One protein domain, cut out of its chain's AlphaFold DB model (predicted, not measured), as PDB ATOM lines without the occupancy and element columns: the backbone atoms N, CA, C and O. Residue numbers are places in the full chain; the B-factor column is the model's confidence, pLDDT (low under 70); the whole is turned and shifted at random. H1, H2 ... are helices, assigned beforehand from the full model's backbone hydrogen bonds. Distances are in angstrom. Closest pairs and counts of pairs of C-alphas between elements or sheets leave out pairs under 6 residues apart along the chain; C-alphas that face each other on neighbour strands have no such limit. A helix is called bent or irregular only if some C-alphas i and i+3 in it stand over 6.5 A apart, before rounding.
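Overview. This is residues 348 to 413 of the 565 residues of an uncharacterized protein of Theileria annulata (UniProt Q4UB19). One long helix, H1, runs most of the length; the chain folds back through H2 and H3, and H4 packs on H1 and H3. The 66 printed residues hold four named helices, H1 to H4, and no named strand: all helix. The whole is compact, radius of gyration of the C-alphas 12.1 A, yet elongated, spanning 36 by 22 by 16 A.

Arrangement. H1, residues 348 to 369, touches H2, residues 373 to 382, with residues 362 to 367 alone, at a steep tilt of 50 degrees; closest C-alphas, Gly 366 and Arg 373, 5.1 A. H3, residues 385 to 395, and H4, residues 401 to 409, touch as a helical hairpin at 28 degrees; closest C-alphas, Ser 386 and Lys 408, 5.8 A. H4 touches H1 at residues 351 to 358 alone, the same way at 19 degrees; closest C-alphas, Phe 355 and Met 407, 5.9 A. Each O i to N i+4 pair is within hydrogen-bond range in H2, H3 and H4; H1 has 15 of 18.

Along the chain. H1 spans 31.7 A from C-alpha 348 (142.920, 170.725, 132.674), kinked 27 degrees near residue 360 and irregular: C-alphas 348 and 351 are 8.1 A apart. H2, H3 and H4 span 14.3 A, 15.7 A and 12.1 A; H4 ends at C-alpha 409 (141.234, 185.877, 148.933).

Size, cuts and confidence. The printed part has no cut, and its links are tight. Confidence is under 70 at residues 359 to 360, 363 to 371 and 412 to 413.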
ATOM      1  N   THR A 348     143.944 169.988 133.445       76.38
ATOM      2  CA  THR A 348     142.920 170.725 132.674       76.38
ATOM      3  C   THR A 348     141.876 171.412 133.547       76.38
ATOM      4  O   THR A 348     141.513 172.550 133.272       76.38
ATOM      5  N   ASP A 349     141.460 170.751 134.625       73.44
ATOM      6  CA  ASP A 349     140.310 171.147 135.449       73.44
ATOM      7  C   ASP A 349     140.750 171.542 136.875       73.44
ATOM      8  O   ASP A 349     139.953 171.636 137.811       73.44
ATOM      9  N   SER A 350     142.060 171.740 137.071       81.38
ATOM     10  CA  SER A 350     142.644 171.788 138.412       81.38
ATOM     11  C   SER A 350     142.394 173.102 139.159       81.38
ATOM     12  O   SER A 350     142.429 173.090 140.384       81.38
ATOM     13  N   ALA A 351     142.145 174.216 138.459       76.56
ATOM     14  CA  ALA A 351     141.799 175.496 139.089       76.56
ATOM     15  C   ALA A 351     140.443 175.400 139.799       76.56
ATOM     16  O   ALA A 351     140.328 175.716 140.984       76.56
ATOM     17  N   GLU A 352     139.435 174.886 139.086       73.31
ATOM     18  CA  GLU A 352     138.095 174.654 139.619       73.31
ATOM     19  C   GLU A 352     138.123 173.625 140.757       73.31
ATOM     20  O   GLU A 352     137.523 173.867 141.805       73.31
ATOM     21  N   TYR A 353     138.870 172.520 140.612       79.50
ATOM     22  CA  TYR A 353     139.069 171.560 141.706       79.50
ATOM     23  C   TYR A 353     139.679 172.222 142.951       79.50
ATOM     24  O   TYR A 353     139.105 172.104 144.031       79.50
ATOM     25  N   SER A 354     140.796 172.948 142.821       79.50
ATOM     26  CA  SER A 354     141.470 173.592 143.959       79.50
ATOM     27  C   SER A 354     140.599 174.653 144.637       79.50
ATOM     28  O   SER A 354     140.557 174.712 145.867       79.50
ATOM     29  N   PHE A 355     139.863 175.458 143.865       76.56
ATOM     30  CA  PHE A 355     138.930 176.446 144.407       76.56
ATOM     31  C   PHE A 355     137.749 175.787 145.133       76.56
ATOM     32  O   PHE A 355     137.431 176.169 146.261       76.56
ATOM     33  N   ASN A 356     137.123 174.771 144.530       71.56
ATOM     34  CA  ASN A 356     135.999 174.053 145.135       71.56
ATOM     35  C   ASN A 356     136.427 173.276 146.388       71.56
ATOM     36  O   ASN A 356     135.721 173.321 147.394       71.56
ATOM     37  N   TRP A 357     137.600 172.635 146.366       81.44
ATOM     38  CA  TRP A 357     138.202 171.992 147.535       81.44
ATOM     39  C   TRP A 357     138.368 172.989 148.686       81.44
ATOM     40  O   TRP A 357     137.859 172.755 149.783       81.44
ATOM     41  N   LEU A 358     138.988 174.144 148.421       79.12
ATOM     42  CA  LEU A 358     139.214 175.188 149.422       79.12
ATOM     43  C   LEU A 358     137.895 175.761 149.966       79.12
ATOM     44  O   LEU A 358     137.765 176.004 151.165       79.12
ATOM     45  N   LEU A 359     136.892 175.944 149.102       68.12
ATOM     46  CA  LEU A 359     135.569 176.439 149.482       68.12
ATOM     47  C   LEU A 359     134.818 175.444 150.376       68.12
ATOM     48  O   LEU A 359     134.247 175.858 151.388       68.12
ATOM     49  N   ILE A 360     134.839 174.152 150.041       66.25
ATOM     50  CA  ILE A 360     134.246 173.085 150.862       66.25
ATOM     51  C   ILE A 360     134.982 172.996 152.204       66.25
ATOM     52  O   ILE A 360     134.339 173.029 153.254       66.25
ATOM     53  N   PHE A 361     136.316 172.960 152.178       74.50
ATOM     54  CA  PHE A 361     137.152 172.783 153.364       74.50
ATOM     55  C   PHE A 361     137.032 173.950 154.361       74.50
ATOM     56  O   PHE A 361     136.947 173.730 155.570       74.50
ATOM     57  N   ILE A 362     136.981 175.195 153.875       70.81
ATOM     58  CA  ILE A 362     136.874 176.384 154.732       70.81
ATOM     59  C   ILE A 362     135.426 176.677 155.148       70.81
ATOM     60  O   ILE A 362     135.192 177.007 156.308       70.81
ATOM     61  N   LYS A 363     134.457 176.633 154.221       61.88
ATOM     62  CA  LYS A 363     133.075 177.069 154.505       61.88
ATOM     63  C   LYS A 363     132.201 175.909 154.967       61.88
ATOM     64  O   LYS A 363     131.734 175.908 156.099       61.88
ATOM     65  N   MET A 364     132.019 174.901 154.114       54.06
ATOM     66  CA  MET A 364     131.076 173.813 154.394       54.06
ATOM     67  C   MET A 364     131.525 172.940 155.570       54.06
ATOM     68  O   MET A 364     130.685 172.529 156.363       54.06
ATOM     69  N   GLY A 365     132.829 172.689 155.715       53.44
ATOM     70  CA  GLY A 365     133.371 171.948 156.855       53.44
ATOM     71  C   GLY A 365     133.253 172.695 158.185       53.44
ATOM     72  O   GLY A 365     132.871 172.086 159.182       53.44
ATOM     73  N   GLY A 366     133.500 174.011 158.206       52.22
ATOM     74  CA  GLY A 366     133.273 174.837 159.399       52.22
ATOM     75  C   GLY A 366     131.825 174.728 159.885       52.22
ATOM     76  O   GLY A 366     131.573 174.311 161.016       52.22
ATOM     77  N   ASP A 367     130.875 174.983 158.982       52.81
ATOM     78  CA  ASP A 367     129.443 174.959 159.290       52.81
ATOM     79  C   ASP A 367     128.940 173.554 159.694       52.81
ATOM     80  O   ASP A 367     128.174 173.418 160.647       52.81
ATOM     81  N   GLN A 368     129.367 172.489 159.000       49.28
ATOM     82  CA  GLN A 368     128.887 171.117 159.253       49.28
ATOM     83  C   GLN A 368     129.430 170.494 160.543       49.28
ATOM     84  O   GLN A 368     128.732 169.690 161.164       49.28
ATOM     85  N   TYR A 369     130.653 170.842 160.949       52.47
ATOM     86  CA  TYR A 369     131.284 170.305 162.158       52.47
ATOM     87  C   TYR A 369     131.180 171.249 163.371       52.47
ATOM     88  O   TYR A 369     131.743 170.942 164.420       52.47
ATOM     89  N   ASN A 370     130.439 172.363 163.252       61.25
ATOM     90  CA  ASN A 370     130.335 173.421 164.267       61.25
ATOM     91  C   ASN A 370     131.718 173.953 164.703       61.25
ATOM     92  O   ASN A 370     131.993 174.178 165.883       61.25
ATOM     93  N   ILE A 371     132.602 174.101 163.717       67.06
ATOM     94  CA  ILE A 371     133.991 174.525 163.857       67.06
ATOM     95  C   ILE A 371     134.097 176.003 163.492       67.06
ATOM     96  O   ILE A 371     133.516 176.457 162.506       67.06
ATOM     97  N   ASP A 372     134.880 176.758 164.263       70.44
ATOM     98  CA  ASP A 372     135.109 178.168 163.958       70.44
ATOM     99  C   ASP A 372     135.961 178.295 162.687       70.44
ATOM    100  O   ASP A 372     137.143 177.939 162.657       70.44
ATOM    101  N   ARG A 373     135.341 178.819 161.626       74.81
ATOM    102  CA  ARG A 373     135.992 179.091 160.343       74.81
ATOM    103  C   ARG A 373     137.203 180.013 160.501       74.81
ATOM    104  O   ARG A 373     138.165 179.846 159.750       74.81
ATOM    105  N   ASP A 374     137.186 180.951 161.448       78.25
ATOM    106  CA  ASP A 374     138.300 181.882 161.647       78.25
ATOM    107  C   ASP A 374     139.578 181.134 162.085       78.25
ATOM    108  O   ASP A 374     140.673 181.537 161.692       78.25
ATOM    109  N   LEU A 375     139.462 179.994 162.787       77.75
ATOM    110  CA  LEU A 375     140.601 179.124 163.129       77.75
ATOM    111  C   LEU A 375     141.179 178.407 161.900       77.75
ATOM    112  O   LEU A 375     142.397 178.321 161.758       77.75
ATOM    113  N   ILE A 376     140.324 177.924 160.990       81.94
ATOM    114  CA  ILE A 376     140.773 177.307 159.729       81.94
ATOM    115  C   ILE A 376     141.521 178.354 158.890       81.94
ATOM    116  O   ILE A 376     142.617 178.110 158.389       81.94
ATOM    117  N   VAL A 377     140.944 179.552 158.772       82.12
ATOM    118  CA  VAL A 377     141.547 180.696 158.077       82.12
ATOM    119  C   VAL A 377     142.880 181.094 158.727       82.12
ATOM    120  O   VAL A 377     143.849 181.360 158.015       82.12
ATOM    121  N   GLN A 378     142.976 181.089 160.059       79.94
ATOM    122  CA  GLN A 378     144.223 181.347 160.780       79.94
ATOM    123  C   GLN A 378     145.315 180.315 160.447       79.94
ATOM    124  O   GLN A 378     146.429 180.727 160.125       79.94
ATOM    125  N   ASP A 379     145.006 179.013 160.449       83.25
ATOM    126  CA  ASP A 379     145.969 177.958 160.090       83.25
ATOM    127  C   ASP A 379     146.538 178.155 158.673       83.25
ATOM    128  O   ASP A 379     147.749 178.061 158.467       83.25
ATOM    129  N   PHE A 380     145.681 178.457 157.688       84.44
ATOM    130  CA  PHE A 380     146.117 178.710 156.309       84.44
ATOM    131  C   PHE A 380     147.003 179.964 156.184       84.44
ATOM    132  O   PHE A 380     147.936 179.979 155.373       84.44
ATOM    133  N   ASN A 381     146.738 181.012 156.972       78.69
ATOM    134  CA  ASN A 381     147.597 182.197 157.021       78.69
ATOM    135  C   ASN A 381     148.960 181.878 157.652       78.69
ATOM    136  O   ASN A 381     149.985 182.314 157.133       78.69
ATOM    137  N   GLU A 382     148.990 181.083 158.724       72.50
ATOM    138  CA  GLU A 382     150.221 180.698 159.422       72.50
ATOM    139  C   GLU A 382     151.192 179.926 158.518       72.50
ATOM    140  O   GLU A 382     152.388 180.215 158.491       72.50
ATOM    141  N   ILE A 383     150.684 178.980 157.722       76.31
ATOM    142  CA  ILE A 383     151.507 178.240 156.751       76.31
ATOM    143  C   ILE A 383     151.828 179.037 155.477       76.31
ATOM    144  O   ILE A 383     152.461 178.488 154.576       76.31
ATOM    145  N   ASN A 384     151.386 180.296 155.385       77.50
ATOM    146  CA  ASN A 384     151.462 181.152 154.204       77.50
ATOM    147  C   ASN A 384     150.937 180.460 152.930       77.50
ATOM    148  O   ASN A 384     151.658 180.272 151.946       77.50
ATOM    149  N   PHE A 385     149.649 180.098 152.944       85.56
ATOM    150  CA  PHE A 385     148.951 179.446 151.828       85.56
ATOM    151  C   PHE A 385     149.169 180.116 150.459       85.56
ATOM    152  O   PHE A 385     149.160 179.432 149.437       85.56
ATOM    153  N   SER A 386     149.410 181.433 150.420       82.50
ATOM    154  CA  SER A 386     149.644 182.163 149.169       82.50
ATOM    155  C   SER A 386     150.795 181.581 148.333       82.50
ATOM    156  O   SER A 386     150.669 181.533 147.109       82.50
ATOM    157  N   ILE A 387     151.840 181.054 148.989       83.25
ATOM    158  CA  ILE A 387     152.984 180.393 148.343       83.25
ATOM    159  C   ILE A 387     152.545 179.104 147.639       83.25
ATOM    160  O   ILE A 387     152.946 178.870 146.505       83.25
ATOM    161  N   TYR A 388     151.675 178.300 148.259       87.50
ATOM    162  CA  TYR A 388     151.180 177.054 147.660       87.50
ATOM    163  C   TYR A 388     150.373 177.327 146.388       87.50
ATOM    164  O   TYR A 388     150.540 176.621 145.401       87.50
ATOM    165  N   VAL A 389     149.552 178.385 146.367       86.88
ATOM    166  CA  VAL A 389     148.818 178.794 145.153       86.88
ATOM    167  C   VAL A 389     149.782 179.203 144.030       86.88
ATOM    168  O   VAL A 389     149.543 178.872 142.868       86.88
ATOM    169  N   ASP A 390     150.888 179.877 144.358       85.38
ATOM    170  CA  ASP A 390     151.917 180.233 143.374       85.38
ATOM    171  C   ASP A 390     152.690 179.001 142.870       85.38
ATOM    172  O   ASP A 390     152.915 178.870 141.666       85.38
ATOM    173  N   GLU A 391     153.037 178.053 143.747       87.38
ATOM    174  CA  GLU A 391     153.647 176.770 143.370       87.38
ATOM    175  C   GLU A 391     152.717 175.932 142.472       87.38
ATOM    176  O   GLU A 391     153.153 175.392 141.451       87.38
ATOM    177  N   TRP A 392     151.421 175.882 142.786       90.31
ATOM    178  CA  TRP A 392     150.398 175.219 141.975       90.31
ATOM    179  C   TRP A 392     150.248 175.849 140.586       90.31
ATOM    180  O   TRP A 392     150.196 175.126 139.590       90.31
ATOM    181  N   ASN A 393     150.265 177.180 140.488       86.88
ATOM    182  CA  ASN A 393     150.261 177.895 139.209       86.88
ATOM    183  C   ASN A 393     151.563 177.673 138.403       86.88
ATOM    184  O   ASN A 393     151.539 177.553 137.180       86.88
ATOM    185  N   LEU A 394     152.720 177.549 139.064       85.50
ATOM    186  CA  LEU A 394     153.980 177.205 138.387       85.50
ATOM    187  C   LEU A 394     153.951 175.798 137.764       85.50
ATOM    188  O   LEU A 394     154.567 175.593 136.711       85.50
ATOM    189  N   ILE A 395     153.232 174.859 138.390       82.88
ATOM    190  CA  ILE A 395     152.942 173.524 137.845       82.88
ATOM    191  C   ILE A 395     151.937 173.632 136.689       82.88
ATOM    192  O   ILE A 395     152.195 173.110 135.602       82.88
ATOM    193  N   ASN A 396     150.818 174.328 136.900       75.62
ATOM    194  CA  ASN A 396     149.734 174.470 135.935       75.62
ATOM    195  C   ASN A 396     149.559 175.919 135.459       75.62
ATOM    196  O   ASN A 396     148.662 176.643 135.884       75.62
ATOM    197  N   LYS A 397     150.396 176.306 134.494       74.69
ATOM    198  CA  LYS A 397     150.519 177.672 133.948       74.69
ATOM    199  C   LYS A 397     149.330 178.153 133.100       74.69
ATOM    200  O   LYS A 397     149.488 179.066 132.294       74.69
ATOM    201  N   ASN A 398     148.178 177.497 133.222       81.56
ATOM    202  CA  ASN A 398     146.955 177.809 132.486       81.56
ATOM    203  C   ASN A 398     145.922 178.552 133.349       81.56
ATOM    204  O   ASN A 398     144.880 178.939 132.829       81.56
ATOM    205  N   TRP A 399     146.186 178.730 134.649       83.75
ATOM    206  CA  TRP A 399     145.303 179.460 135.560       83.75
ATOM    207  C   TRP A 399     145.312 180.960 135.243       83.75
ATOM    208  O   TRP A 399     146.361 181.557 134.993       83.75
ATOM    209  N   SER A 400     144.140 181.588 135.280       84.75
ATOM    210  CA  SER A 400     143.997 183.038 135.157       84.75
ATOM    211  C   SER A 400     144.379 183.764 136.450       84.75
ATOM    212  O   SER A 400     144.217 183.250 137.559       84.75
ATOM    213  N   GLU A 401     144.805 185.025 136.324       84.75
ATOM    214  CA  GLU A 401     145.069 185.905 137.474       84.75
ATOM    215  C   GLU A 401     143.839 186.043 138.391       84.75
ATOM    216  O   GLU A 401     143.979 186.127 139.615       84.75
ATOM    217  N   SER A 402     142.628 185.997 137.821       82.44
ATOM    218  CA  SER A 402     141.367 185.992 138.567       82.44
ATOM    219  C   SER A 402     141.191 184.752 139.447       82.44
ATOM    220  O   SER A 402     140.814 184.903 140.606       82.44
ATOM    221  N   GLU A 403     141.487 183.548 138.950       82.19
ATOM    222  CA  GLU A 403     141.374 182.305 139.734       82.19
ATOM    223  C   GLU A 403     142.398 182.277 140.876       82.19
ATOM    224  O   GLU A 403     142.059 181.962 142.020       82.19
ATOM    225  N   ILE A 404     143.637 182.697 140.592       83.12
ATOM    226  CA  ILE A 404     144.717 182.831 141.582       83.12
ATOM    227  C   ILE A 404     144.315 183.817 142.690       83.12
ATOM    228  O   ILE A 404     144.427 183.505 143.879       83.12
ATOM    229  N   SER A 405     143.799 184.991 142.312       81.44
ATOM    230  CA  SER A 405     143.354 186.025 143.258       81.44
ATOM    231  C   SER A 405     142.168 185.557 144.102       81.44
ATOM    232  O   SER A 405     142.155 185.768 145.315       81.44
ATOM    233  N   GLN A 406     141.199 184.866 143.492       79.81
ATOM    234  CA  GLN A 406     140.053 184.295 144.201       79.81
ATOM    235  C   GLN A 406     140.493 183.262 145.243       79.81
ATOM    236  O   GLN A 406     140.099 183.385 146.402       79.81
ATOM    237  N   MET A 407     141.358 182.304 144.886       82.12
ATOM    238  CA  MET A 407     141.882 181.323 145.845       82.12
ATOM    239  C   MET A 407     142.627 181.981 147.014       82.12
ATOM    240  O   MET A 407     142.354 181.651 148.167       82.12
ATOM    241  N   LYS A 408     143.508 182.956 146.751       84.19
ATOM    242  CA  LYS A 408     144.224 183.680 147.819       84.19
ATOM    243  C   LYS A 408     143.261 184.454 148.737       84.19
ATOM    244  O   LYS A 408     143.402 184.394 149.957       84.19
ATOM    245  N   SER A 409     142.234 185.101 148.176       81.06
ATOM    246  CA  SER A 409     141.234 185.877 148.933       81.06
ATOM    247  C   SER A 409     140.370 185.054 149.903       81.06
ATOM    248  O   SER A 409     139.868 185.608 150.876       81.06
ATOM    249  N   LEU A 410     140.215 183.739 149.693       74.81
ATOM    250  CA  LEU A 410     139.450 182.866 150.600       74.81
ATOM    251  C   LEU A 410     140.134 182.639 151.959       74.81
ATOM    252  O   LEU A 410     139.454 182.276 152.925       74.81
ATOM    253  N   VAL A 411     141.453 182.849 152.006       73.38
ATOM    254  CA  VAL A 411     142.322 182.681 153.178       73.38
ATOM    255  C   VAL A 411     142.742 184.018 153.788       73.38
ATOM    256  O   VAL A 411     143.012 184.067 154.983       73.38
ATOM    257  N   VAL A 412     142.765 185.119 153.032       65.25
ATOM    258  CA  VAL A 412     142.951 186.442 153.648       65.25
ATOM    259  C   VAL A 412     141.822 186.674 154.649       65.25
ATOM    260  O   VAL A 412     140.641 186.534 154.328       65.25
ATOM    261  N   ASN A 413     142.188 187.006 155.885       53.53
ATOM    262  CA  ASN A 413     141.210 187.244 156.929       53.53
ATOM    263  C   ASN A 413     140.526 188.595 156.666       53.53
ATOM    264  O   ASN A 413     141.026 189.636 157.074       53.53
TER     265      ASN A 413